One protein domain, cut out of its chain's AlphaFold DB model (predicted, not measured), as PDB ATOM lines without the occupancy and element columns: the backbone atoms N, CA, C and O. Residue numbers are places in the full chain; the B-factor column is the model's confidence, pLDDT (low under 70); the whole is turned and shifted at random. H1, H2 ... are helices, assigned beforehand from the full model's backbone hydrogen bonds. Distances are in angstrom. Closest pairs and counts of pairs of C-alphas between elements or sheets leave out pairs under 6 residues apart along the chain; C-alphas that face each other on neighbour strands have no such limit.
ATOM      1  N   VAL A 582     128.079 172.053 209.736       90.25
ATOM      2  CA  VAL A 582     129.345 172.612 210.255       90.25
ATOM      3  C   VAL A 582     130.338 171.510 210.624       90.25
ATOM      4  O   VAL A 582     131.487 171.582 210.197       90.25
ATOM      5  N   ASP A 583     129.893 170.461 211.323       88.88
ATOM      6  CA  ASP A 583     130.765 169.353 211.744       88.88
ATOM      7  C   ASP A 583     131.394 168.629 210.539       88.88
ATOM      8  O   ASP A 583     132.593 168.347 210.534       88.88
ATOM      9  N   ASP A 584     130.618 168.387 209.476       89.75
ATOM     10  CA  ASP A 584     131.106 167.744 208.248       89.75
ATOM     11  C   ASP A 584     132.098 168.639 207.489       89.75
ATOM     12  O   ASP A 584     133.115 168.163 206.970       89.75
ATOM     13  N   LYS A 585     131.826 169.951 207.437       94.06
ATOM     14  CA  LYS A 585     132.727 170.948 206.836       94.06
ATOM     15  C   LYS A 585     134.045 171.023 207.605       94.06
ATOM     16  O   LYS A 585     135.104 170.944 206.985       94.06
ATOM     17  N   LEU A 586     133.984 171.116 208.935       93.19
ATOM     18  CA  LEU A 586     135.156 171.126 209.811       93.19
ATOM     19  C   LEU A 586     135.974 169.849 209.653       93.19
ATOM     20  O   LEU A 586     137.185 169.931 209.465       93.19
ATOM     21  N   LYS A 587     135.324 168.682 209.643       92.31
ATOM     22  CA  LYS A 587     135.999 167.398 209.437       92.31
ATOM     23  C   LYS A 587     136.788 167.375 208.131       92.31
ATOM     24  O   LYS A 587     137.945 166.970 208.126       92.31
ATOM     25  N   LYS A 588     136.205 167.870 207.036       94.44
ATOM     26  CA  LYS A 588     136.889 167.948 205.739       94.44
ATOM     27  C   LYS A 588     138.138 168.841 205.787       94.44
ATOM     28  O   LYS A 588     139.185 168.443 205.280       94.44
ATOM     29  N   ILE A 589     138.030 170.011 206.423       94.69
ATOM     30  CA  ILE A 589     139.149 170.952 206.612       94.69
ATOM     31  C   ILE A 589     140.255 170.290 207.448       94.69
ATOM     32  O   ILE A 589     141.422 170.278 207.048       94.69
ATOM     33  N   VAL A 590     139.877 169.683 208.576       93.00
ATOM     34  CA  VAL A 590     140.777 168.979 209.500       93.00
ATOM     35  C   VAL A 590     141.481 167.805 208.814       93.00
ATOM     36  O   VAL A 590     142.698 167.683 208.933       93.00
ATOM     37  N   ASP A 591     140.781 166.994 208.019       92.31
ATOM     38  CA  ASP A 591     141.374 165.870 207.276       92.31
ATOM     39  C   ASP A 591     142.464 166.337 206.290       92.31
ATOM     40  O   ASP A 591     143.486 165.664 206.103       92.31
ATOM     41  N   SER A 592     142.276 167.496 205.651       94.25
ATOM     42  CA  SER A 592     143.295 168.121 204.799       94.25
ATOM     43  C   SER A 592     144.467 168.688 205.609       94.25
ATOM     44  O   SER A 592     145.618 168.507 205.199       94.25
ATOM     45  N   ALA A 593     144.199 169.300 206.766       93.12
ATOM     46  CA  ALA A 593     145.206 169.857 207.670       93.12
ATOM     47  C   ALA A 593     146.093 168.774 208.319       93.12
ATOM     48  O   ALA A 593     147.315 168.908 208.349       93.12
ATOM     49  N   ILE A 594     145.516 167.640 208.737       88.75
ATOM     50  CA  ILE A 594     146.254 166.470 209.258       88.75
ATOM     51  C   ILE A 594     147.213 165.892 208.205       88.75
ATOM     52  O   ILE A 594     148.213 165.268 208.547       88.75
ATOM     53  N   GLN A 595     146.964 166.111 206.916       86.94
ATOM     54  CA  GLN A 595     147.869 165.682 205.844       86.94
ATOM     55  C   GLN A 595     148.950 166.727 205.515       86.94
ATOM     56  O   GLN A 595     149.714 166.519 204.575       86.94
ATOM     57  N   GLY A 596     149.014 167.849 206.244       87.62
ATOM     58  CA  GLY A 596     149.929 168.964 205.963       87.62
ATOM     59  C   GLY A 596     149.595 169.718 204.669       87.62
ATOM     60  O   GLY A 596     150.429 170.432 204.120       87.62
ATOM     61  N   ARG A 597     148.381 169.553 204.122       94.06
ATOM     62  CA  ARG A 597     147.959 170.203 202.869       94.06
ATOM     63  C   ARG A 597     147.324 171.563 203.155       94.06
ATOM     64  O   ARG A 597     146.146 171.764 202.868       94.06
ATOM     65  N   TRP A 598     148.107 172.491 203.702       95.44
ATOM     66  CA  TRP A 598     147.625 173.782 204.216       95.44
ATOM     67  C   TRP A 598     146.859 174.612 203.183       95.44
ATOM     68  O   TRP A 598     145.746 175.038 203.460       95.44
ATOM     69  N   ALA A 599     147.382 174.746 201.958       95.62
ATOM     70  CA  ALA A 599     146.711 175.497 200.891       95.62
ATOM     71  C   ALA A 599     145.334 174.914 200.524       95.62
ATOM     72  O   ALA A 599     144.380 175.651 200.297       95.62
ATOM     73  N   LYS A 600     145.213 173.579 200.516       96.69
ATOM     74  CA  LYS A 600     143.939 172.901 200.255       96.69
ATOM     75  C   LYS A 600     142.968 173.063 201.427       96.69
ATOM     76  O   LYS A 600     141.785 173.284 201.200       96.69
ATOM     77  N   ALA A 601     143.459 172.944 202.661       96.31
ATOM     78  CA  ALA A 601     142.644 173.136 203.859       96.31
ATOM     79  C   ALA A 601     142.109 174.576 203.954       96.31
ATOM     80  O   ALA A 601     140.946 174.768 204.297       96.31
ATOM     81  N   MET A 602     142.927 175.568 203.581       96.88
ATOM     82  CA  MET A 602     142.537 176.976 203.467       96.88
ATOM     83  C   MET A 602     141.429 177.173 202.421       96.88
ATOM     84  O   MET A 602     140.374 177.694 202.757       96.88
ATOM     85  N   GLU A 603     141.597 176.654 201.198       96.44
ATOM     86  CA  GLU A 603     140.563 176.735 200.150       96.44
ATOM     87  C   GLU A 603     139.243 176.058 200.576       96.44
ATOM     88  O   GLU A 603     138.146 176.562 200.318       96.44
ATOM     89  N   GLU A 604     139.329 174.907 201.251       96.19
ATOM     90  CA  GLU A 604     138.161 174.206 201.793       96.19
ATOM     91  C   GLU A 604     137.464 175.015 202.897       96.19
ATOM     92  O   GLU A 604     136.229 175.020 202.944       96.19
ATOM     93  N   ALA A 605     138.226 175.724 203.736       95.56
ATOM     94  CA  ALA A 605     137.700 176.605 204.772       95.56
ATOM     95  C   ALA A 605     137.027 177.856 204.180       95.56
ATOM     96  O   ALA A 605     135.892 178.166 204.546       95.56
ATOM     97  N   ASP A 606     137.641 178.500 203.187       95.75
ATOM     98  CA  ASP A 606     137.059 179.647 202.478       95.75
ATOM     99  C   ASP A 606     135.750 179.286 201.781       95.75
ATOM    100  O   ASP A 606     134.746 180.004 201.862       95.75
ATOM    101  N   LYS A 607     135.719 178.120 201.130       95.56
ATOM    102  CA  LYS A 607     134.499 177.601 200.513       95.56
ATOM    103  C   LYS A 607     133.409 177.327 201.551       95.56
ATOM    104  O   LYS A 607     132.233 177.563 201.271       95.56
ATOM    105  N   ALA A 608     133.770 176.838 202.738       94.06
ATOM    106  CA  ALA A 608     132.817 176.651 203.826       94.06
ATOM    107  C   ALA A 608     132.220 177.998 204.276       94.06
ATOM    108  O   ALA A 608     130.993 178.096 204.387       94.06
ATOM    109  N   LEU A 609     133.049 179.042 204.408       92.69
ATOM    110  CA  LEU A 609     132.630 180.390 204.810       92.69
ATOM    111  C   LEU A 609     131.666 181.073 203.835       92.69
ATOM    112  O   LEU A 609     130.814 181.852 204.260       92.69
ATOM    113  N   GLN A 610     131.735 180.754 202.539       90.62
ATOM    114  CA  GLN A 610     130.758 181.247 201.555       90.62
ATOM    115  C   GLN A 610     129.338 180.728 201.821       90.62
ATOM    116  O   GLN A 610     128.361 181.389 201.475       90.62
ATOM    117  N   SER A 611     129.223 179.538 202.416       86.81
ATOM    118  CA  SER A 611     127.939 178.883 202.691       86.81
ATOM    119  C   SER A 611     127.423 179.113 204.110       86.81
ATOM    120  O   SER A 611     126.216 179.067 204.333       86.81
ATOM    121  N   SER A 612     128.324 179.320 205.071       87.06
ATOM    122  CA  SER A 612     127.993 179.430 206.486       87.06
ATOM    123  C   SER A 612     129.034 180.263 207.208       87.06
ATOM    124  O   SER A 612     130.228 179.997 207.119       87.06
ATOM    125  N   PHE A 613     128.563 181.266 207.938       86.75
ATOM    126  CA  PHE A 613     129.405 182.203 208.675       86.75
ATOM    127  C   PHE A 613     129.406 181.875 210.173       86.75
ATOM    128  O   PHE A 613     129.240 182.751 211.022       86.75
ATOM    129  N   ASP A 614     129.509 180.580 210.479       90.44
ATOM    130  CA  ASP A 614     129.579 180.065 211.843       90.44
ATOM    131  C   ASP A 614     130.930 180.428 212.497       90.44
ATOM    132  O   ASP A 614     131.971 180.287 211.840       90.44
ATOM    133  N   PRO A 615     130.961 180.860 213.774       90.75
ATOM    134  CA  PRO A 615     132.199 181.224 214.462       90.75
ATOM    135  C   PRO A 615     133.271 180.126 214.447       90.75
ATOM    136  O   PRO A 615     134.461 180.432 214.341       90.75
ATOM    137  N   GLN A 616     132.882 178.845 214.498       91.56
ATOM    138  CA  GLN A 616     133.839 177.735 214.451       91.56
ATOM    139  C   GLN A 616     134.523 177.629 213.085       91.56
ATOM    140  O   GLN A 616     135.727 177.379 213.018       91.56
ATOM    141  N   LEU A 617     133.780 177.864 211.999       94.06
ATOM    142  CA  LEU A 617     134.335 177.885 210.645       94.06
ATOM    143  C   LEU A 617     135.240 179.102 210.433       94.06
ATOM    144  O   LEU A 617     136.287 178.963 209.805       94.06
ATOM    145  N   VAL A 618     134.881 180.267 210.987       94.50
ATOM    146  CA  VAL A 618     135.723 181.478 210.927       94.50
ATOM    147  C   VAL A 618     137.047 181.245 211.645       94.50
ATOM    148  O   VAL A 618     138.102 181.531 211.083       94.50
ATOM    149  N   MET A 619     137.007 180.664 212.846       94.69
ATOM    150  CA  MET A 619     138.212 180.289 213.584       94.69
ATOM    151  C   MET A 619     139.054 179.262 212.813       94.69
ATOM    152  O   MET A 619     140.270 179.417 212.711       94.69
ATOM    153  N   ALA A 620     138.429 178.221 212.251       95.12
ATOM    154  CA  ALA A 620     139.137 177.211 211.467       95.12
ATOM    155  C   ALA A 620     139.823 177.829 210.241       95.12
ATOM    156  O   ALA A 620     141.006 177.577 210.020       95.12
ATOM    157  N   ALA A 621     139.122 178.684 209.492       96.56
ATOM    158  CA  ALA A 621     139.695 179.414 208.368       96.56
ATOM    159  C   ALA A 621     140.868 180.296 208.814       96.56
ATOM    160  O   ALA A 621     141.944 180.192 208.233       96.56
ATOM    161  N   ALA A 622     140.718 181.076 209.892       96.75
ATOM    162  CA  ALA A 622     141.785 181.931 210.416       96.75
ATOM    163  C   ALA A 622     143.073 181.143 210.710       96.75
ATOM    164  O   ALA A 622     144.164 181.538 210.293       96.75
ATOM    165  N   VAL A 623     142.946 179.983 211.365       96.56
ATOM    166  CA  VAL A 623     144.079 179.085 211.630       96.56
ATOM    167  C   VAL A 623     144.650 178.508 210.335       96.56
ATOM    168  O   VAL A 623     145.868 178.450 210.198       96.56
ATOM    169  N   MET A 624     143.815 178.102 209.371       97.06
ATOM    170  CA  MET A 624     144.305 177.566 208.094       97.06
ATOM    171  C   MET A 624     145.056 178.614 207.266       97.06
ATOM    172  O   MET A 624     146.099 178.278 206.708       97.06
ATOM    173  N   HIS A 625     144.587 179.866 207.229       97.62
ATOM    174  CA  HIS A 625     145.311 180.983 206.609       97.62
ATOM    175  C   HIS A 625     146.680 181.177 207.263       97.62
ATOM    176  O   HIS A 625     147.697 181.198 206.568       97.62
ATOM    177  N   PHE A 626     146.731 181.210 208.600       96.75
ATOM    178  CA  PHE A 626     147.991 181.337 209.330       96.75
ATOM    179  C   PHE A 626     148.942 180.167 209.024       96.75
ATOM    180  O   PHE A 626     150.100 180.379 208.673       96.75
ATOM    181  N   CYS A 627     148.448 178.925 209.066       96.00
ATOM    182  CA  CYS A 627     149.239 177.734 208.749       96.00
ATOM    183  C   CYS A 627     149.704 177.678 207.284       96.00
ATOM    184  O   CYS A 627     150.723 177.048 207.000       96.00
ATOM    185  N   ALA A 628     148.975 178.304 206.355       95.88
ATOM    186  CA  ALA A 628     149.359 178.427 204.950       95.88
ATOM    187  C   ALA A 628     150.352 179.579 204.689       95.88
ATOM    188  O   ALA A 628     150.896 179.664 203.586       95.88
ATOM    189  N   GLY A 629     150.616 180.427 205.690       93.56
ATOM    190  CA  GLY A 629     151.499 181.591 205.596       93.56
ATOM    191  C   GLY A 629     150.813 182.882 205.130       93.56
ATOM    192  O   GLY A 629     151.508 183.836 204.788       93.56
ATOM    193  N   ASP A 630     149.478 182.931 205.105       95.44
ATOM    194  CA  ASP A 630     148.698 184.138 204.814       95.44
ATOM    195  C   ASP A 630     148.334 184.882 206.111       95.44
ATOM    196  O   ASP A 630     147.231 184.756 206.652       95.44
ATOM    197  N   ASN A 631     149.293 185.651 206.635       92.88
ATOM    198  CA  ASN A 631     149.131 186.396 207.890       92.88
ATOM    199  C   ASN A 631     148.058 187.496 207.803       92.88
ATOM    200  O   ASN A 631     147.349 187.726 208.781       92.88
ATOM    201  N   GLU A 632     147.919 188.159 206.652       93.25
ATOM    202  CA  GLU A 632     146.915 189.210 206.424       93.25
ATOM    203  C   GLU A 632     145.496 188.622 206.433       93.25
ATOM    204  O   GLU A 632     144.614 189.110 207.148       93.25
ATOM    205  N   GLY A 633     145.276 187.521 205.701       94.88
ATOM    206  CA  GLY A 633     144.011 186.785 205.733       94.88
ATOM    207  C   GLY A 633     143.680 186.268 207.135       94.88
ATOM    208  O   GLY A 633     142.560 186.454 207.621       94.88
ATOM    209  N   ALA A 634     144.674 185.711 207.833       95.88
ATOM    210  CA  ALA A 634     144.522 185.245 209.207       95.88
ATOM    211  C   ALA A 634     144.137 186.378 210.173       95.88
ATOM    212  O   ALA A 634     143.178 186.225 210.929       95.88
ATOM    213  N   LYS A 635     144.825 187.529 210.123       94.19
ATOM    214  CA  LYS A 635     144.521 188.721 210.940       94.19
ATOM    215  C   LYS A 635     143.080 189.184 210.743       94.19
ATOM    216  O   LYS A 635     142.357 189.385 211.721       94.19
ATOM    217  N   ASN A 636     142.635 189.290 209.492       93.38
ATOM    218  CA  ASN A 636     141.263 189.688 209.173       93.38
ATOM    219  C   ASN A 636     140.232 188.708 209.751       93.38
ATOM    220  O   ASN A 636     139.245 189.132 210.353       93.38
ATOM    221  N   LEU A 637     140.475 187.399 209.634       95.12
ATOM    222  CA  LEU A 637     139.565 186.371 210.145       95.12
ATOM    223  C   LEU A 637     139.596 186.239 211.677       95.12
ATOM    224  O   LEU A 637     138.544 186.025 212.281       95.12
ATOM    225  N   PHE A 638     140.740 186.425 212.343       95.19
ATOM    226  CA  PHE A 638     140.795 186.458 213.809       95.19
ATOM    227  C   PHE A 638     140.096 187.697 214.380       95.19
ATOM    228  O   PHE A 638     139.335 187.569 215.339       95.19
ATOM    229  N   ASN A 639     140.265 188.872 213.762       91.94
ATOM    230  CA  ASN A 639     139.493 190.069 214.115       91.94
ATOM    231  C   ASN A 639     137.992 189.848 213.894       91.94
ATOM    232  O   ASN A 639     137.169 190.206 214.737       91.94
ATOM    233  N   GLN A 640     137.629 189.177 212.800       91.12
ATOM    234  CA  GLN A 640     136.253 188.781 212.537       91.12
ATOM    235  C   GLN A 640     135.717 187.809 213.603       91.12
ATOM    236  O   GLN A 640     134.568 187.953 214.028       91.12
ATOM    237  N   SER A 641     136.534 186.865 214.078       92.00
ATOM    238  CA  SER A 641     136.189 185.969 215.185       92.00
ATOM    239  C   SER A 641     135.995 186.731 216.498       92.00
ATOM    240  O   SER A 641     135.032 186.452 217.204       92.00
ATOM    241  N   LEU A 642     136.853 187.707 216.819       89.19
ATOM    242  CA  LEU A 642     136.698 188.558 218.006       89.19
ATOM    243  C   LEU A 642     135.463 189.455 217.925       89.19
ATOM    244  O   LEU A 642     134.786 189.660 218.927       89.19
ATOM    245  N   SER A 643     135.131 189.955 216.736       86.81
ATOM    246  CA  SER A 643     133.895 190.709 216.531       86.81
ATOM    247  C   SER A 643     132.659 189.851 216.835       86.81
ATOM    248  O   SER A 643     131.698 190.342 217.428       86.81
ATOM    249  N   MET A 644     132.670 188.568 216.457       87.00
ATOM    250  CA  MET A 644     131.583 187.631 216.778       87.00
ATOM    251  C   MET A 644     131.561 187.233 218.254       87.00
ATOM    252  O   MET A 644     130.490 187.103 218.843       87.00
ATOM    253  N   GLU A 645     132.741 187.009 218.825       84.12
ATOM    254  CA  GLU A 645     132.946 186.494 220.172       84.12
ATOM    255  C   GLU A 645     134.052 187.303 220.865       84.12
ATOM    256  O   GLU A 645     135.220 186.898 220.844       84.12
ATOM    257  N   PRO A 646     133.709 188.429 221.516       81.62
ATOM    258  CA  PRO A 646     134.699 189.279 222.179       81.62
ATOM    259  C   PRO A 646     135.515 188.539 223.246       81.62
ATOM    260  O   PRO A 646     136.679 188.853 223.473       81.62
ATOM    261  N   GLU A 647     134.950 187.499 223.860       79.69
ATOM    262  CA  GLU A 647     135.620 186.674 224.873       79.69
ATOM    263  C   GLU A 647     136.560 185.599 224.289       79.69
ATOM    264  O   GLU A 647     137.209 184.861 225.040       79.69
ATOM    265  N   ASN A 648     136.672 185.488 222.958       88.25
ATOM    266  CA  ASN A 648     137.485 184.470 222.296       88.25
ATOM    267  C   ASN A 648     138.989 184.755 222.450       88.25
ATOM    268  O   ASN A 648     139.661 185.344 221.602       88.25
ATOM    269  N   SER A 649     139.532 184.303 223.574       89.44
ATOM    270  CA  SER A 649     140.912 184.588 223.964       89.44
ATOM    271  C   SER A 649     141.950 183.866 223.105       89.44
ATOM    272  O   SER A 649     143.079 184.338 223.012       89.44
ATOM    273  N   ASN A 650     141.572 182.787 222.409       92.62
ATOM    274  CA  ASN A 650     142.443 182.135 221.427       92.62
ATOM    275  C   ASN A 650     142.628 183.009 220.178       92.62
ATOM    276  O   ASN A 650     143.762 183.182 219.740       92.62
ATOM    277  N   ALA A 651     141.560 183.615 219.641       93.81
ATOM    278  CA  ALA A 651     141.683 184.573 218.535       93.81
ATOM    279  C   ALA A 651     142.556 185.772 218.936       93.81
ATOM    280  O   ALA A 651     143.445 186.175 218.188       93.81
ATOM    281  N   ARG A 652     142.352 186.295 220.155       94.12
ATOM    282  CA  ARG A 652     143.163 187.390 220.710       94.12
ATOM    283  C   ARG A 652     144.640 187.013 220.841       94.12
ATOM    284  O   ARG A 652     145.498 187.806 220.464       94.12
ATOM    285  N   LEU A 653     144.936 185.816 221.352       95.06
ATOM    286  CA  LEU A 653     146.303 185.300 221.450       95.06
ATOM    287  C   LEU A 653     146.945 185.166 220.067       95.06
ATOM    288  O   LEU A 653     148.088 185.570 219.895       95.06
ATOM    289  N   MET A 654     146.216 184.645 219.078       95.94
ATOM    290  CA  MET A 654     146.735 184.510 217.718       95.94
ATOM    291  C   MET A 654     147.040 185.862 217.071       95.94
ATOM    292  O   MET A 654     148.094 185.996 216.459       95.94
ATOM    293  N   LEU A 655     146.192 186.878 217.254       94.50
ATOM    294  CA  LEU A 655     146.487 188.242 216.798       94.50
ATOM    295  C   LEU A 655     147.765 188.783 217.440       94.50
ATOM    296  O   LEU A 655     148.639 189.267 216.728       94.50
ATOM    297  N   PHE A 656     147.925 188.604 218.758       94.50
ATOM    298  CA  PHE A 656     149.159 188.994 219.438       94.50
ATOM    299  C   PHE A 656     150.384 188.233 218.907       94.50
ATOM    300  O   PHE A 656     151.426 188.843 218.698       94.50
ATOM    301  N   ILE A 657     150.268 186.930 218.627       94.12
ATOM    302  CA  ILE A 657     151.355 186.143 218.022       94.12
ATOM    303  C   ILE A 657     151.727 186.693 216.640       94.12
ATOM    304  O   ILE A 657     152.917 186.803 216.354       94.12
ATOM    305  N   ILE A 658     150.755 187.034 215.787       93.50
ATOM    306  CA  ILE A 658     151.045 187.576 214.451       93.50
ATOM    307  C   ILE A 658     151.717 188.950 214.575       93.50
ATOM    308  O   ILE A 658     152.759 189.163 213.965       93.50
ATOM    309  N   ASP A 659     151.192 189.849 215.411       91.00
ATOM    310  CA  ASP A 659     151.801 191.166 215.651       91.00
ATOM    311  C   ASP A 659     153.218 191.050 216.228       91.00
ATOM    312  O   ASP A 659     154.126 191.780 215.831       91.00
ATOM    313  N   TRP A 660     153.435 190.091 217.129       91.69
ATOM    314  CA  TRP A 660     154.753 189.795 217.678       91.69
ATOM    315  C   TRP A 660     155.700 189.223 216.617       91.69
ATOM    316  O   TRP A 660     156.877 189.575 216.615       91.69
ATOM    317  N   LEU A 661     155.231 188.365 215.707       90.38
ATOM    318  CA  LEU A 661     156.039 187.847 214.594       90.38
ATOM    319  C   LEU A 661     156.414 188.945 213.587       90.38
ATOM    320  O   LEU A 661     157.517 188.893 213.050       90.38
ATOM    321  N   ASP A 662     155.543 189.936 213.390       88.06
ATOM    322  CA  ASP A 662     155.739 191.074 212.479       88.06
ATOM    323  C   ASP A 662     156.533 192.243 213.115       88.06
ATOM    324  O   ASP A 662     156.592 193.335 212.547       88.06
ATOM    325  N   ASP A 663     157.133 192.042 214.298       83.94
ATOM    326  CA  ASP A 663     157.865 193.063 215.071       83.94
ATOM    327  C   ASP A 663     157.032 194.320 215.414       83.94
ATOM    328  O   ASP A 663     157.565 195.421 215.555       83.94
ATOM    329  N   GLN A 664     155.719 194.154 215.626       78.88
ATOM    330  CA  GLN A 664     154.810 195.201 216.120       78.88
ATOM    331  C   GLN A 664     154.158 194.887 217.491       78.88
ATOM    332  O   GLN A 664     152.943 195.036 217.640       78.88
ATOM    333  N   PRO A 665     154.912 194.465 218.531       62.09
ATOM    334  CA  PRO A 665     154.323 194.048 219.809       62.09
ATOM    335  C   PRO A 665     153.835 195.208 220.695       62.09
ATOM    336  O   PRO A 665     152.894 195.028 221.469       62.09
ATOM    337  N   ASP A 666     154.444 196.394 220.593       54.72
ATOM    338  CA  ASP A 666     154.340 197.450 221.616       54.72
ATOM    339  C   ASP A 666     153.048 198.292 221.553       54.72
ATOM    340  O   ASP A 666     152.827 199.140 222.416       54.72
ATOM    341  N   GLY A 667     152.177 198.059 220.563       55.19
ATOM    342  CA  GLY A 667     150.972 198.867 220.328       55.19
ATOM    343  C   GLY A 667     149.659 198.098 220.154       55.19
ATOM    344  O   GLY A 667     148.638 198.729 219.881       55.19
ATOM    345  N   SER A 668     149.644 196.764 220.276       67.19
ATOM    346  CA  SER A 668     148.409 196.004 220.047       67.19
ATOM    347  C   SER A 668     147.510 196.009 221.290       67.19
ATOM    348  O   SER A 668     147.892 195.581 222.382       67.19
ATOM    349  N   SER A 669     146.261 196.453 221.124       81.25
ATOM    350  CA  SER A 669     145.226 196.395 222.173       81.25
ATOM    351  C   SER A 669     145.003 194.965 222.694       81.25
ATOM    352  O   SER A 669     144.596 194.756 223.839       81.25
ATOM    353  N   HIS A 670     145.330 193.963 221.873       87.44
ATOM    354  CA  HIS A 670     145.281 192.542 222.200       87.44
ATOM    355  C   HIS A 670     146.313 192.134 223.258       87.44
ATOM    356  O   HIS A 670     145.958 191.389 224.176       87.44
ATOM    357  N   ARG A 671     147.554 192.644 223.174       88.50
ATOM    358  CA  ARG A 671     148.614 192.386 224.163       88.50
ATOM    359  C   ARG A 671     148.187 192.870 225.544       88.50
ATOM    360  O   ARG A 671     148.188 192.094 226.495       88.50
ATOM    361  N   GLU A 672     147.769 194.130 225.652       88.50
ATOM    362  CA  GLU A 672     147.354 194.706 226.936       88.50
ATOM    363  C   GLU A 672     146.178 193.953 227.561       88.50
ATOM    364  O   GLU A 672     146.168 193.709 228.769       88.50
ATOM    365  N   ALA A 673     145.194 193.566 226.745       89.38
ATOM    366  CA  ALA A 673     144.043 192.807 227.209       89.38
ATOM    367  C   ALA A 673     144.444 191.428 227.761       89.38
ATOM    368  O   ALA A 673     143.924 191.031 228.799       89.38
ATOM    369  N   LEU A 674     145.382 190.721 227.117       92.00
ATOM    370  CA  LEU A 674     145.877 189.419 227.588       92.00
ATOM    371  C   LEU A 674     146.742 189.539 228.848       92.00
ATOM    372  O   LEU A 674     146.608 188.722 229.757       92.00
ATOM    373  N   LEU A 675     147.606 190.555 228.939       90.94
ATOM    374  CA  LEU A 675     148.490 190.741 230.097       90.94
ATOM    375  C   LEU A 675     147.730 191.124 231.376       90.94
ATOM    376  O   LEU A 675     148.194 190.804 232.472       90.94
ATOM    377  N   LYS A 676     146.560 191.764 231.240       89.75
ATOM    378  CA  LYS A 676     145.642 192.075 232.350       89.75
ATOM    379  C   LYS A 676     144.897 190.850 232.889       89.75
ATOM    380  O   LYS A 676     144.317 190.948 233.966       89.75
ATOM    381  N   LEU A 677     144.895 189.721 232.172       89.38
ATOM    382  CA  LEU A 677     144.241 188.503 232.645       89.38
ATOM    383  C   LEU A 677     144.986 187.929 233.857       89.38
ATOM    384  O   LEU A 677     146.217 187.787 233.867       89.38
ATOM    385  N   ASP A 678     144.209 187.578 234.874       86.56
ATOM    386  CA  ASP A 678     144.657 186.941 236.106       86.56
ATOM    387  C   ASP A 678     143.951 185.590 236.308       86.56
ATOM    388  O   ASP A 678     143.218 185.113 235.438       86.56
ATOM    389  N   TRP A 679     144.167 184.970 237.468       87.81
ATOM    390  CA  TRP A 679     143.601 183.667 237.819       87.81
ATOM    391  C   TRP A 679     142.072 183.632 237.911       87.81
ATOM    392  O   TRP A 679     141.508 182.537 237.892       87.81
ATOM    393  N   ARG A 680     141.391 184.784 237.995       82.94
ATOM    394  CA  ARG A 680     139.922 184.853 237.967       82.94
ATOM    395  C   ARG A 680     139.396 184.622 236.560       82.94
ATOM    396  O   ARG A 680     138.258 184.185 236.389       82.94
ATOM    397  N   SER A 681     140.213 184.928 235.552       83.75
ATOM    398  CA  SER A 681     139.833 184.733 234.167       83.75
ATOM    399  C   SER A 681     139.932 183.256 233.775       83.75
ATOM    400  O   SER A 681     140.979 182.631 233.936       83.75
ATOM    401  N   PRO A 682     138.904 182.687 233.136       77.81
ATOM    402  CA  PRO A 682     139.006 181.375 232.491       77.81
ATOM    403  C   PRO A 682     139.996 181.357 231.313       77.81
ATOM    404  O   PRO A 682     140.383 180.283 230.861       77.81
ATOM    405  N   ALA A 683     140.410 182.531 230.823       87.69
ATOM    406  CA  ALA A 683     141.468 182.696 229.833       87.69
ATOM    407  C   ALA A 683     142.840 183.010 230.464       87.69
ATOM    408  O   ALA A 683     143.744 183.491 229.775       87.69
ATOM    409  N   GLU A 684     143.014 182.742 231.766       90.88
ATOM    410  CA  GLU A 684     144.280 182.920 232.490       90.88
ATOM    411  C   GLU A 684     145.458 182.321 231.726       90.88
ATOM    412  O   GLU A 684     146.492 182.970 231.590       90.88
ATOM    413  N   PHE A 685     145.293 181.120 231.164       93.25
ATOM    414  CA  PHE A 685     146.370 180.454 230.445       93.25
ATOM    415  C   PHE A 685     146.810 181.216 229.191       93.25
ATOM    416  O   PHE A 685     148.005 181.342 228.942       93.25
ATOM    417  N   GLN A 686     145.878 181.771 228.412       94.56
ATOM    418  CA  GLN A 686     146.214 182.620 227.265       94.56
ATOM    419  C   GLN A 686     146.957 183.882 227.722       94.56
ATOM    420  O   GLN A 686     147.914 184.295 227.066       94.56
ATOM    421  N   GLY A 687     146.574 184.456 228.868       93.00
ATOM    422  CA  GLY A 687     147.320 185.540 229.509       93.00
ATOM    423  C   GLY A 687     148.730 185.118 229.938       93.00
ATOM    424  O   GLY A 687     149.690 185.860 229.736       93.00
ATOM    425  N   TYR A 688     148.889 183.904 230.467       93.19
ATOM    426  CA  TYR A 688     150.192 183.335 230.814       93.19
ATOM    427  C   TYR A 688     151.078 183.128 229.579       93.19
ATOM    428  O   TYR A 688     152.231 183.554 229.580       93.19
ATOM    429  N   LEU A 689     150.540 182.565 228.491       94.06
ATOM    430  CA  LEU A 689     151.255 182.446 227.214       94.06
ATOM    431  C   LEU A 689     151.692 183.814 226.682       94.06
ATOM    432  O   LEU A 689     152.812 183.942 226.191       94.06
ATOM    433  N   ALA A 690     150.846 184.839 226.821       93.12
ATOM    434  CA  ALA A 690     151.201 186.201 226.445       93.12
ATOM    435  C   ALA A 690     152.367 186.745 227.289       93.12
ATOM    436  O   ALA A 690     153.285 187.328 226.724       93.12
ATOM    437  N   LYS A 691     152.391 186.497 228.608       91.75
ATOM    438  CA  LYS A 691     153.511 186.880 229.495       91.75
ATOM    439  C   LYS A 691     154.822 186.174 229.125       91.75
ATOM    440  O   LYS A 691     155.877 186.799 229.181       91.75
ATOM    441  N   VAL A 692     154.758 184.903 228.719       93.06
ATOM    442  CA  VAL A 692     155.925 184.149 228.221       93.06
ATOM    443  C   VAL A 692     156.417 184.722 226.888       93.06
ATOM    444  O   VAL A 692     157.616 184.921 226.715       93.06
ATOM    445  N   LEU A 693     155.507 185.029 225.956       91.12
ATOM    446  CA  LEU A 693     155.848 185.613 224.653       91.12
ATOM    447  C   LEU A 693     156.450 187.023 224.779       91.12
ATOM    448  O   LEU A 693     157.356 187.385 224.030       91.12
ATOM    449  N   ASP A 694     155.961 187.792 225.748       88.69
ATOM    450  CA  ASP A 694     156.427 189.136 226.089       88.69
ATOM    451  C   ASP A 694     157.778 189.152 226.833       88.69
ATOM    452  O   ASP A 694     158.389 190.203 226.989       88.69
ATOM    453  N   GLY A 695     158.254 187.996 227.311       87.75
ATOM    454  CA  GLY A 695     159.481 187.887 228.108       87.75
ATOM    455  C   GLY A 695     159.330 188.321 229.570       87.75
ATOM    456  O   GLY A 695     160.327 188.428 230.282       87.75
ATOM    457  N   SER A 696     158.096 188.547 230.037       85.81
ATOM    458  CA  SER A 696     157.787 188.832 231.446       85.81
ATOM    459  C   SER A 696     157.954 187.598 232.346       85.81
ATOM    460  O   SER A 696     158.187 187.731 233.546       85.81
ATOM    461  N   GLU A 697     157.841 186.395 231.777       84.38
ATOM    462  CA  GLU A 697     158.082 185.117 232.451       84.38
ATOM    463  C   GLU A 697     159.254 184.386 231.788       84.38
ATOM    464  O   GLU A 697     159.345 184.319 230.561       84.38
ATOM    465  N   ASP A 698     160.145 183.817 232.601       84.31
ATOM    466  CA  ASP A 698     161.303 183.071 232.110       84.31
ATOM    467  C   ASP A 698     160.869 181.794 231.373       84.31
ATOM    468  O   ASP A 698     160.144 180.954 231.916       84.31
ATOM    469  N   GLY A 699     161.333 181.636 230.132       77.00
ATOM    470  CA  GLY A 699     160.880 180.572 229.241       77.00
ATOM    471  C   GLY A 699     161.215 179.161 229.732       77.00
ATOM    472  O   GLY A 699     160.400 178.254 229.569       77.00
ATOM    473  N   ASP A 700     162.372 178.967 230.372       77.06
ATOM    474  CA  ASP A 700     162.780 177.656 230.894       77.06
ATOM    475  C   ASP A 700     161.973 177.271 232.144       77.06
ATOM    476  O   ASP A 700     161.570 176.114 232.309       77.06
ATOM    477  N   SER A 701     161.654 178.252 232.989       81.19
ATOM    478  CA  SER A 701     160.750 178.080 234.128       81.19
ATOM    479  C   SER A 701     159.305 177.823 233.677       81.19
ATOM    480  O   SER A 701     158.594 177.013 234.287       81.19
ATOM    481  N   ALA A 702     158.880 178.453 232.577       83.25
ATOM    482  CA  ALA A 702     157.510 178.400 232.083       83.25
ATOM    483  C   ALA A 702     157.083 177.031 231.539       83.25
ATOM    484  O   ALA A 702     155.905 176.683 231.633       83.25
ATOM    485  N   VAL A 703     158.020 176.208 231.048       83.31
ATOM    486  CA  VAL A 703     157.737 174.840 230.558       83.31
ATOM    487  C   VAL A 703     157.036 173.977 231.610       83.31
ATOM    488  O   VAL A 703     156.258 173.097 231.254       83.31
ATOM    489  N   ASN A 704     157.276 174.222 232.901       84.56
ATOM    490  CA  ASN A 704     156.659 173.462 233.993       84.56
ATOM    491  C   ASN A 704     155.283 174.005 234.414       84.56
ATOM    492  O   ASN A 704     154.554 173.342 235.156       84.56
ATOM    493  N   GLY A 705     154.901 175.179 233.903       84.00
ATOM    494  CA  GLY A 705     153.692 175.922 234.245       84.00
ATOM    495  C   GLY A 705     152.371 175.343 233.742       84.00
ATOM    496  O   GLY A 705     151.364 176.024 233.890       84.00
ATOM    497  N   PHE A 706     152.344 174.148 233.147       90.56
ATOM    498  CA  PHE A 706     151.129 173.532 232.598       90.56
ATOM    499  C   PHE A 706     150.282 172.802 233.649       90.56
ATOM    500  O   PHE A 706     150.801 172.202 234.588       90.56
ATOM    501  N   GLU A 707     148.976 172.752 233.417       88.88
ATOM    502  CA  GLU A 707     148.000 171.945 234.159       88.88
ATOM    503  C   GLU A 707     147.470 170.761 233.344       88.88
ATOM    504  O   GLU A 707     146.922 169.811 233.903       88.88
ATOM    505  N   SER A 708     147.629 170.797 232.019       89.38
ATOM    506  CA  SER A 708     147.151 169.758 231.105       89.38
ATOM    507  C   SER A 708     148.105 169.529 229.932       89.38
ATOM    508  O   SER A 708     148.968 170.358 229.642       89.38
ATOM    509  N   GLU A 709     147.928 168.414 229.212       88.94
ATOM    510  CA  GLU A 709     148.682 168.134 227.978       88.94
ATOM    511  C   GLU A 709     148.480 169.216 226.903       88.94
ATOM    512  O   GLU A 709     149.419 169.532 226.173       88.94
ATOM    513  N   LEU A 710     147.276 169.801 226.830       90.62
ATOM    514  CA  LEU A 710     146.950 170.909 225.926       90.62
ATOM    515  C   LEU A 710     147.831 172.125 226.231       90.62
ATOM    516  O   LEU A 710     148.494 172.662 225.348       90.62
ATOM    517  N   GLU A 711     147.878 172.529 227.500       93.00
ATOM    518  CA  GLU A 711     148.697 173.664 227.925       93.00
ATOM    519  C   GLU A 711     150.192 173.402 227.725       93.00
ATOM    520  O   GLU A 711     150.935 174.274 227.272       93.00
ATOM    521  N   LYS A 712     150.636 172.172 228.002       92.38
ATOM    522  CA  LYS A 712     152.010 171.740 227.744       92.38
ATOM    523  C   LYS A 712     152.361 171.898 226.266       92.38
ATOM    524  O   LYS A 712     153.429 172.425 225.963       92.38
ATOM    525  N   SER A 713     151.476 171.493 225.357       93.88
ATOM    526  CA  SER A 713     151.694 171.647 223.917       93.88
ATOM    527  C   SER A 713     151.816 173.116 223.505       93.88
ATOM    528  O   SER A 713     152.792 173.488 222.852       93.88
ATOM    529  N   TRP A 714     150.896 173.966 223.969       95.31
ATOM    530  CA  TRP A 714     150.935 175.408 223.715       95.31
ATOM    531  C   TRP A 714     152.221 176.074 224.217       95.31
ATOM    532  O   TRP A 714     152.816 176.867 223.491       95.31
ATOM    533  N   LEU A 715     152.694 175.733 225.420       94.88
ATOM    534  CA  LEU A 715     153.950 176.268 225.959       94.88
ATOM    535  C   LEU A 715     155.151 175.881 225.091       94.88
ATOM    536  O   LEU A 715     155.968 176.735 224.751       94.88
ATOM    537  N   HIS A 716     155.238 174.615 224.675       95.50
ATOM    538  CA  HIS A 716     156.301 174.165 223.773       95.50
ATOM    539  C   HIS A 716     156.216 174.846 222.402       95.50
ATOM    540  O   HIS A 716     157.252 175.176 221.826       95.50
ATOM    541  N   TYR A 717     155.007 175.094 221.890       96.38
ATOM    542  CA  TYR A 717     154.802 175.843 220.654       96.38
ATOM    543  C   TYR A 717     155.302 177.291 220.776       96.38
ATOM    544  O   TYR A 717     156.136 177.706 219.970       96.38
ATOM    545  N   ILE A 718     154.876 178.031 221.807       95.75
ATOM    546  CA  ILE A 718     155.305 179.420 222.049       95.75
ATOM    547  C   ILE A 718     156.822 179.512 222.235       95.75
ATOM    548  O   ILE A 718     157.475 180.326 221.585       95.75
ATOM    549  N   LEU A 719     157.419 178.641 223.050       95.00
ATOM    550  CA  LEU A 719     158.873 178.613 223.225       95.00
ATOM    551  C   LEU A 719     159.591 178.242 221.923       95.00
ATOM    552  O   LEU A 719     160.642 178.801 221.615       95.00
ATOM    553  N   GLY A 720     159.010 177.345 221.125       95.25
ATOM    554  CA  GLY A 720     159.476 177.038 219.776       95.25
ATOM    555  C   GLY A 720     159.495 178.275 218.873       95.25
ATOM    556  O   GLY A 720     160.493 178.500 218.185       95.25
ATOM    557  N   LEU A 721     158.449 179.110 218.912       95.19
ATOM    558  CA  LEU A 721     158.393 180.382 218.182       95.19
ATOM    559  C   LEU A 721     159.462 181.372 218.655       95.19
ATOM    560  O   LEU A 721     160.165 181.936 217.817       95.19
ATOM    561  N   ILE A 722     159.635 181.538 219.970       94.12
ATOM    562  CA  ILE A 722     160.662 182.411 220.568       94.12
ATOM    563  C   ILE A 722     162.060 182.004 220.090       94.12
ATOM    564  O   ILE A 722     162.819 182.836 219.596       94.12
ATOM    565  N   GLN A 723     162.382 180.710 220.156       94.50
ATOM    566  CA  GLN A 723     163.679 180.195 219.707       94.50
ATOM    567  C   GLN A 723     163.866 180.328 218.190       94.50
ATOM    568  O   GLN A 723     164.975 180.608 217.744       94.50
ATOM    569  N   ALA A 724     162.802 180.166 217.395       93.31
ATOM    570  CA  ALA A 724     162.862 180.377 215.949       93.31
ATOM    571  C   ALA A 724     163.139 181.842 215.589       93.31
ATOM    572  O   ALA A 724     163.902 182.092 214.661       93.31
ATOM    573  N   LYS A 725     162.531 182.793 216.313       91.25
ATOM    574  CA  LYS A 725     162.750 184.232 216.115       91.25
ATOM    575  C   LYS A 725     164.158 184.663 216.541       91.25
ATOM    576  O   LYS A 725     164.742 185.531 215.908       91.25
ATOM    577  N   GLY A 726     164.725 184.019 217.563       89.69
ATOM    578  CA  GLY A 726     166.125 184.182 217.975       89.69
ATOM    579  C   GLY A 726     167.147 183.379 217.152       89.69
ATOM    580  O   GLY A 726     168.235 183.116 217.656       89.69
ATOM    581  N   ASP A 727     166.790 182.925 215.942       88.31
ATOM    582  CA  ASP A 727     167.618 182.123 215.020       88.31
ATOM    583  C   ASP A 727     168.154 180.777 215.567       88.31
ATOM    584  O   ASP A 727     168.978 180.107 214.937       88.31
ATOM    585  N   ASN A 728     167.635 180.285 216.696       93.06
ATOM    586  CA  ASN A 728     167.992 178.985 217.266       93.06
ATOM    587  C   ASN A 728     167.097 177.859 216.716       93.06
ATOM    588  O   ASN A 728     166.251 177.279 217.409       93.06
ATOM    589  N   LEU A 729     167.297 177.535 215.435       92.06
ATOM    590  CA  LEU A 729     166.459 176.577 214.702       92.06
ATOM    591  C   LEU A 729     166.493 175.152 215.279       92.06
ATOM    592  O   LEU A 729     165.499 174.434 215.190       92.06
ATOM    593  N   GLU A 730     167.609 174.725 215.881       91.00
ATOM    594  CA  GLU A 730     167.732 173.372 216.449       91.00
ATOM    595  C   GLU A 730     166.900 173.203 217.720       91.00
ATOM    596  O   GLU A 730     166.180 172.209 217.888       91.00
ATOM    597  N   ARG A 731     166.974 174.196 218.614       93.50
ATOM    598  CA  ARG A 731     166.167 174.209 219.832       93.50
ATOM    599  C   ARG A 731     164.690 174.359 219.493       93.50
ATOM    600  O   ARG A 731     163.878 173.634 220.062       93.50
ATOM    601  N   SER A 732     164.363 175.227 218.536       95.00
ATOM    602  CA  SER A 732     162.994 175.410 218.055       95.00
ATOM    603  C   SER A 732     162.396 174.114 217.498       95.00
ATOM    604  O   SER A 732     161.323 173.699 217.933       95.00
ATOM    605  N   GLU A 733     163.121 173.400 216.627       94.88
ATOM    606  CA  GLU A 733     162.671 172.105 216.104       94.88
ATOM    607  C   GLU A 733     162.417 171.089 217.228       94.88
ATOM    608  O   GLU A 733     161.428 170.358 217.193       94.88
ATOM    609  N   THR A 734     163.288 171.046 218.238       95.12
ATOM    610  CA  THR A 734     163.127 170.136 219.382       95.12
ATOM    611  C   THR A 734     161.846 170.441 220.159       95.12
ATOM    612  O   THR A 734     161.068 169.531 220.439       95.12
ATOM    613  N   LEU A 735     161.599 171.717 220.461       95.25
ATOM    614  CA  LEU A 735     160.410 172.158 221.192       95.25
ATOM    615  C   LEU A 735     159.126 171.897 220.398       95.25
ATOM    616  O   LEU A 735     158.172 171.354 220.947       95.25
ATOM    617  N   LEU A 736     159.111 172.181 219.095       96.50
ATOM    618  CA  LEU A 736     157.943 171.930 218.243       96.50
ATOM    619  C   LEU A 736     157.630 170.436 218.101       96.50
ATOM    620  O   LEU A 736     156.462 170.048 218.092       96.50
ATOM    621  N   LYS A 737     158.648 169.566 218.063       95.69
ATOM    622  CA  LYS A 737     158.434 168.111 218.112       95.69
ATOM    623  C   LYS A 737     157.776 167.679 219.423       95.69
ATOM    624  O   LYS A 737     156.887 166.831 219.390       95.69
ATOM    625  N   GLU A 738     158.175 168.253 220.556       94.00
ATOM    626  CA  GLU A 738     157.520 167.993 221.847       94.00
ATOM    627  C   GLU A 738     156.088 168.554 221.894       94.00
ATOM    628  O   GLU A 738     155.180 167.870 222.376       94.00
ATOM    629  N   ALA A 739     155.841 169.727 221.299       95.00
ATOM    630  CA  ALA A 739     154.495 170.281 221.147       95.00
ATOM    631  C   ALA A 739     153.577 169.310 220.383       95.00
ATOM    632  O   ALA A 739     152.482 169.002 220.851       95.00
ATOM    633  N   LEU A 740     154.045 168.740 219.267       93.62
ATOM    634  CA  LEU A 740     153.272 167.778 218.468       93.62
ATOM    635  C   LEU A 740     153.050 166.436 219.168       93.62
ATOM    636  O   LEU A 740     151.976 165.852 219.047       93.62
ATOM    637  N   LYS A 741     154.046 165.937 219.912       91.50
ATOM    638  CA  LYS A 741     153.898 164.705 220.705       91.50
ATOM    639  C   LYS A 741     152.869 164.861 221.820       91.50
ATOM    640  O   LYS A 741     152.249 163.879 222.219       91.50
ATOM    641  N   THR A 742     152.731 166.065 222.370       89.19
ATOM    642  CA  THR A 742     151.818 166.358 223.484       89.19
ATOM    643  C   THR A 742     150.409 166.707 223.008       89.19
ATOM    644  O   THR A 742     149.458 166.235 223.632       89.19
ATOM    645  N   ALA A 743     150.277 167.412 221.882       90.06
ATOM    646  CA  ALA A 743     149.010 167.869 221.314       90.06
ATOM    647  C   ALA A 743     148.006 166.749 220.989       90.06
ATOM    648  O   ALA A 743     148.365 165.591 220.741       90.06
ATOM    649  N   HIS A 744     146.728 167.125 220.924       86.62
ATOM    650  CA  HIS A 744     145.684 166.280 220.357       86.62
ATOM    651  C   HIS A 744     145.747 166.331 218.812       86.62
ATOM    652  O   HIS A 744     145.993 167.393 218.255       86.62
ATOM    653  N   PRO A 745     145.519 165.232 218.067       80.81
ATOM    654  CA  PRO A 745     145.718 165.220 216.605       80.81
ATOM    655  C   PRO A 745     144.814 166.175 215.811       80.81
ATOM    656  O   PRO A 745     145.123 166.525 214.676       80.81
ATOM    657  N   GLU A 746     143.684 166.559 216.400       85.06
ATOM    658  CA  GLU A 746     142.655 167.403 215.780       85.06
ATOM    659  C   GLU A 746     142.597 168.807 216.407       85.06
ATOM    660  O   GLU A 746     141.643 169.541 216.170       85.06
ATOM    661  N   SER A 747     143.573 169.176 217.247       88.69
ATOM    662  CA  SER A 747     143.567 170.468 217.931       88.69
ATOM    663  C   SER A 747     144.309 171.578 217.174       88.69
ATOM    664  O   SER A 747     145.104 171.344 216.267       88.69
ATOM    665  N   TRP A 748     144.045 172.827 217.553       89.00
ATOM    666  CA  TRP A 748     144.469 174.022 216.835       89.00
ATOM    667  C   TRP A 748     145.985 174.178 216.976       89.00
ATOM    668  O   TRP A 748     146.686 174.370 215.985       89.00
ATOM    669  N   GLU A 749     146.511 173.980 218.185       92.62
ATOM    670  CA  GLU A 749     147.944 173.998 218.468       92.62
ATOM    671  C   GLU A 749     148.722 172.899 217.751       92.62
ATOM    672  O   GLU A 749     149.885 173.112 217.410       92.62
ATOM    673  N   PHE A 750     148.091 171.755 217.456       93.44
ATOM    674  CA  PHE A 750     148.723 170.723 216.641       93.44
ATOM    675  C   PHE A 750     149.005 171.243 215.230       93.44
ATOM    676  O   PHE A 750     150.125 171.109 214.732       93.44
ATOM    677  N   PHE A 751     148.017 171.876 214.592       95.06
ATOM    678  CA  PHE A 751     148.182 172.434 213.248       95.06
ATOM    679  C   PHE A 751     149.215 173.561 213.222       95.06
ATOM    680  O   PHE A 751     150.092 173.563 212.358       95.06
ATOM    681  N   LEU A 752     149.158 174.460 214.207       95.81
ATOM    682  CA  LEU A 752     150.097 175.571 214.353       95.81
ATOM    683  C   LEU A 752     151.542 175.076 214.530       95.81
ATOM    684  O   LEU A 752     152.442 175.484 213.790       95.81
ATOM    685  N   ALA A 753     151.768 174.144 215.461       95.88
ATOM    686  CA  ALA A 753     153.089 173.574 215.705       95.88
ATOM    687  C   ALA A 753     153.615 172.801 214.491       95.88
ATOM    688  O   ALA A 753     154.812 172.850 214.200       95.88
ATOM    689  N   ARG A 754     152.731 172.115 213.757       95.25
ATOM    690  CA  ARG A 754     153.107 171.328 212.585       95.25
ATOM    691  C   ARG A 754     153.521 172.217 211.424       95.25
ATOM    692  O   ARG A 754     154.604 172.009 210.886       95.25
ATOM    693  N   SER A 755     152.698 173.205 211.073       95.88
ATOM    694  CA  SER A 755     153.026 174.162 210.012       95.88
ATOM    695  C   SER A 755     154.367 174.849 210.305       95.88
ATOM    696  O   SER A 755     155.258 174.879 209.451       95.88
ATOM    697  N   LYS A 756     154.588 175.275 211.558       95.94
ATOM    698  CA  LYS A 756     155.853 175.909 211.942       95.94
ATOM    699  C   LYS A 756     157.051 174.959 211.891       95.94
ATOM    700  O   LYS A 756     158.134 175.358 211.458       95.94
ATOM    701  N   LEU A 757     156.878 173.707 212.316       95.69
ATOM    702  CA  LEU A 757     157.925 172.689 212.234       95.69
ATOM    703  C   LEU A 757     158.328 172.430 210.778       95.69
ATOM    704  O   LEU A 757     159.522 172.391 210.480       95.69
ATOM    705  N   GLU A 758     157.352 172.298 209.879       93.69
ATOM    706  CA  GLU A 758     157.581 172.106 208.443       93.69
ATOM    707  C   GLU A 758     158.337 173.304 207.835       93.69
ATOM    708  O   GLU A 758     159.296 173.113 207.079       93.69
ATOM    709  N   GLU A 759     157.986 174.537 208.220       93.38
ATOM    710  CA  GLU A 759     158.704 175.755 207.819       93.38
ATOM    711  C   GLU A 759     160.182 175.721 208.257       93.38
ATOM    712  O   GLU A 759     161.085 175.953 207.445       93.38
ATOM    713  N   ILE A 760     160.450 175.393 209.526       93.69
ATOM    714  CA  ILE A 760     161.812 175.328 210.080       93.69
ATOM    715  C   ILE A 760     162.614 174.203 209.434       93.69
ATOM    716  O   ILE A 760     163.758 174.415 209.029       93.69
ATOM    717  N   GLN A 761     162.028 173.017 209.284       92.75
ATOM    718  CA  GLN A 761     162.686 171.885 208.639       92.75
ATOM    719  C   GLN A 761     163.030 172.196 207.183       92.75
ATOM    720  O   GLN A 761     164.132 171.867 206.744       92.75
ATOM    721  N   LYS A 762     162.157 172.904 206.454       90.88
ATOM    722  CA  LYS A 762     162.435 173.381 205.093       90.88
ATOM    723  C   LYS A 762     163.599 174.377 205.058       90.88
ATOM    724  O   LYS A 762     164.499 174.223 204.230       90.88
ATOM    725  N   LYS A 763     163.632 175.352 205.976       89.62
ATOM    726  CA  LYS A 763     164.759 176.295 206.122       89.62
ATOM    727  C   LYS A 763     166.069 175.552 206.397       89.62
ATOM    728  O   LYS A 763     167.056 175.764 205.690       89.62
ATOM    729  N   ARG A 764     166.069 174.602 207.335       88.12
ATOM    730  CA  ARG A 764     167.241 173.764 207.644       88.12
ATOM    731  C   ARG A 764     167.672 172.909 206.450       88.12
ATOM    732  O   ARG A 764     168.856 172.895 206.128       88.12
ATOM    733  N   LEU A 765     166.735 172.264 205.750       87.44
ATOM    734  CA  LEU A 765     167.014 171.480 204.541       87.44
ATOM    735  C   LEU A 765     167.725 172.316 203.472       87.44
ATOM    736  O   LEU A 765     168.716 171.861 202.908       87.44
ATOM    737  N   SER A 766     167.265 173.552 203.252       85.12
ATOM    738  CA  SER A 766     167.868 174.469 202.277       85.12
ATOM    739  C   SER A 766     169.282 174.942 202.646       85.12
ATOM    740  O   SER A 766     170.030 175.364 201.770       85.12
ATOM    741  N   SER A 767     169.674 174.831 203.920       84.19
ATOM    742  CA  SER A 767     171.008 175.224 204.400       84.19
ATOM    743  C   SER A 767     172.084 174.142 204.214       84.19
ATOM    744  O   SER A 767     173.281 174.433 204.284       84.19
ATOM    745  N   PHE A 768     171.697 172.883 203.970       85.31
ATOM    746  CA  PHE A 768     172.658 171.792 203.821       85.31
ATOM    747  C   PHE A 768     173.304 171.791 202.431       85.31
ATOM    748  O   PHE A 768     172.661 171.503 201.429       85.31
ATOM    749  N   GLN A 769     174.620 171.999 202.385       78.31
ATOM    750  CA  GLN A 769     175.410 171.916 201.147       78.31
ATOM    751  C   GLN A 769     175.825 170.477 200.769       78.31
ATOM    752  O   GLN A 769     176.294 170.234 199.661       78.31
ATOM    753  N   SER A 770     175.688 169.510 201.685       84.88
ATOM    754  CA  SER A 770     176.106 168.113 201.489       84.88
ATOM    755  C   SER A 770     174.907 167.199 201.249       84.88
ATOM    756  O   SER A 770     174.053 167.064 202.127       84.88
ATOM    757  N   GLU A 771     174.898 166.488 200.116       83.12
ATOM    758  CA  GLU A 771     173.830 165.542 199.748       83.12
ATOM    759  C   GLU A 771     173.652 164.416 200.788       83.12
ATOM    760  O   GLU A 771     172.534 163.993 201.079       83.12
ATOM    761  N   ALA A 772     174.745 163.969 201.417       83.38
ATOM    762  CA  ALA A 772     174.700 162.950 202.467       83.38
ATOM    763  C   ALA A 772     174.016 163.459 203.750       83.38
ATOM    764  O   ALA A 772     173.201 162.748 204.340       83.38
ATOM    765  N   LYS A 773     174.313 164.698 204.174       84.12
ATOM    766  CA  LYS A 773     173.651 165.325 205.334       84.12
ATOM    767  C   LYS A 773     172.181 165.625 205.038       84.12
ATOM    768  O   LYS A 773     171.343 165.387 205.903       84.12
ATOM    769  N   TYR A 774     171.884 166.062 203.815       88.00
ATOM    770  CA  TYR A 774     170.524 166.288 203.332       88.00
ATOM    771  C   TYR A 774     169.673 165.013 203.430       88.00
ATOM    772  O   TYR A 774     168.655 165.012 204.121       88.00
ATOM    773  N   LYS A 775     170.123 163.900 202.827       87.25
ATOM    774  CA  LYS A 775     169.388 162.621 202.865       87.25
ATOM    775  C   LYS A 775     169.210 162.103 204.288       87.25
ATOM    776  O   LYS A 775     168.117 161.678 204.639       87.25
ATOM    777  N   LYS A 776     170.251 162.192 205.128       88.31
ATOM    778  CA  LYS A 776     170.168 161.775 206.536       88.31
ATOM    779  C   LYS A 776     169.106 162.565 207.305       88.31
ATOM    780  O   LYS A 776     168.329 161.970 208.043       88.31
ATOM    781  N   PHE A 777     169.066 163.886 207.134       87.31
ATOM    782  CA  PHE A 777     168.074 164.724 207.805       87.31
ATOM    783  C   PHE A 777     166.657 164.455 207.286       87.31
ATOM    784  O   PHE A 777     165.732 164.356 208.084       87.31
ATOM    785  N   GLN A 778     166.493 164.231 205.980       87.88
ATOM    786  CA  GLN A 778     165.210 163.828 205.401       87.88
ATOM    787  C   GLN A 778     164.700 162.505 205.994       87.88
ATOM    788  O   GLN A 778     163.551 162.428 206.413       87.88
ATOM    789  N   THR A 779     165.571 161.498 206.142       90.38
ATOM    790  CA  THR A 779     165.211 160.238 206.814       90.38
ATOM    791  C   THR A 779     164.772 160.462 208.264       90.38
ATOM    792  O   THR A 779     163.789 159.866 208.693       90.38
ATOM    793  N   MET A 780     165.430 161.359 209.007       89.25
ATOM    794  CA  MET A 780     165.025 161.695 210.381       89.25
ATOM    795  C   MET A 780     163.640 162.359 210.451       89.25
ATOM    796  O   MET A 780     162.909 162.141 211.418       89.25
ATOM    797  N   ILE A 781     163.277 163.175 209.455       89.56
ATOM    798  CA  ILE A 781     161.936 163.772 209.352       89.56
ATOM    799  C   ILE A 781     160.897 162.670 209.107       89.56
ATOM    800  O   ILE A 781     159.897 162.603 209.821       89.56
ATOM    801  N   ASP A 782     161.161 161.769 208.159       89.25
ATOM    802  CA  ASP A 782     160.252 160.667 207.821       89.25
ATOM    803  C   ASP A 782     160.053 159.698 208.999       89.25
ATOM    804  O   ASP A 782     158.934 159.256 209.273       89.25
TER     805      ASP A 782
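Overview. This is residues 582 to 782 of the 993 residues of the protein "Trypsin-like serine protease" of Deltaproteobacteria bacterium (UniProt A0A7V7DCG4). A bundle of nine mostly aligned helices: H1 to H5 run back and forth, and H9, H10 and H11 do the same, with H3, H4, H5, H7, H9 and H11 making a ring. H1 and H2 pack on H3, H10 covers H9 and H11, short H6 crosses H5 and H7, and H12 folds back from the far end of H11. The printed part has 201 residues with twelve named helices, H1 to H12 in order, and no named strand: all helix. It is compact, with a radius of gyration of the C-alphas of 17.0 A and spans of 52, 42 and 30 A.

Arrangement. H1, residues 582 to 594, and H2, residues 598 to 611, form a hairpin; their closest C-alphas are Ile 589 and Ala 601, 5.0 A apart. H3, residues 615 to 628, touches H2 at Ala 621 and Ala 605, 5.0 A between these closest C-alphas. H4, residues 631 to 644, touches H3 at a shallow tilt of 15 degrees, opposite ways, with the C-alphas of Ala 634 and Ala 622 closest at 4.5 A. H5, residues 649 to 661, touches H4, closest C-alphas Ala 651 and Phe 638, 5.2 A. H6, residues 669 to 675, touches H5 and is only just about perpendicular to it, at 71 degrees; their closest C-alphas, Arg 652 and His 670, are 5.8 A apart. H7, residues 684 to 693, touches H5 at a shallow tilt of 4 degrees, the same way, closest C-alphas Leu 653 and Gln 686, 6.4 A. H8, residues 699 to 702, is close to H7 but not clearly touching. H9, residues 709 to 725, and H10, residues 729 to 742, form a hairpin, with the C-alphas of Ser 713 and Ala 739 closest at 4.2 A. H11, residues 748 to 767, touches H9, closest C-alphas Tyr 717 and Ala 753, 5.7 A. Residues 748 to 756 of H11 alone touch H3, closest C-alphas Cys 627 and Ser 755, 5.4 A. H12, residues 771 to 782, only just touches H11, with 3 pairs of C-alphas within 8 A. Every O i to N i+4 pair is within hydrogen-bond range in H1, H3 to H7 and H9 to H12; H2 has 9 of 10, and H8 is too short for such a pair.

Along the chain. H1 begins at C-alpha 582, (129.345, 172.612, 210.255). H11 is 29.3 A long and H9 24.4 A. H12 ends at C-alpha 782, (160.252, 160.667, 207.821).

Size, cuts and confidence. The C-alphas of Arg 680 and Glu 771 are the two farthest apart, at 54.6 A. The printed part has no cut, and no link is long. Mean pLDDT of the printed part is 90.3; residues 665 to 668 are under 70.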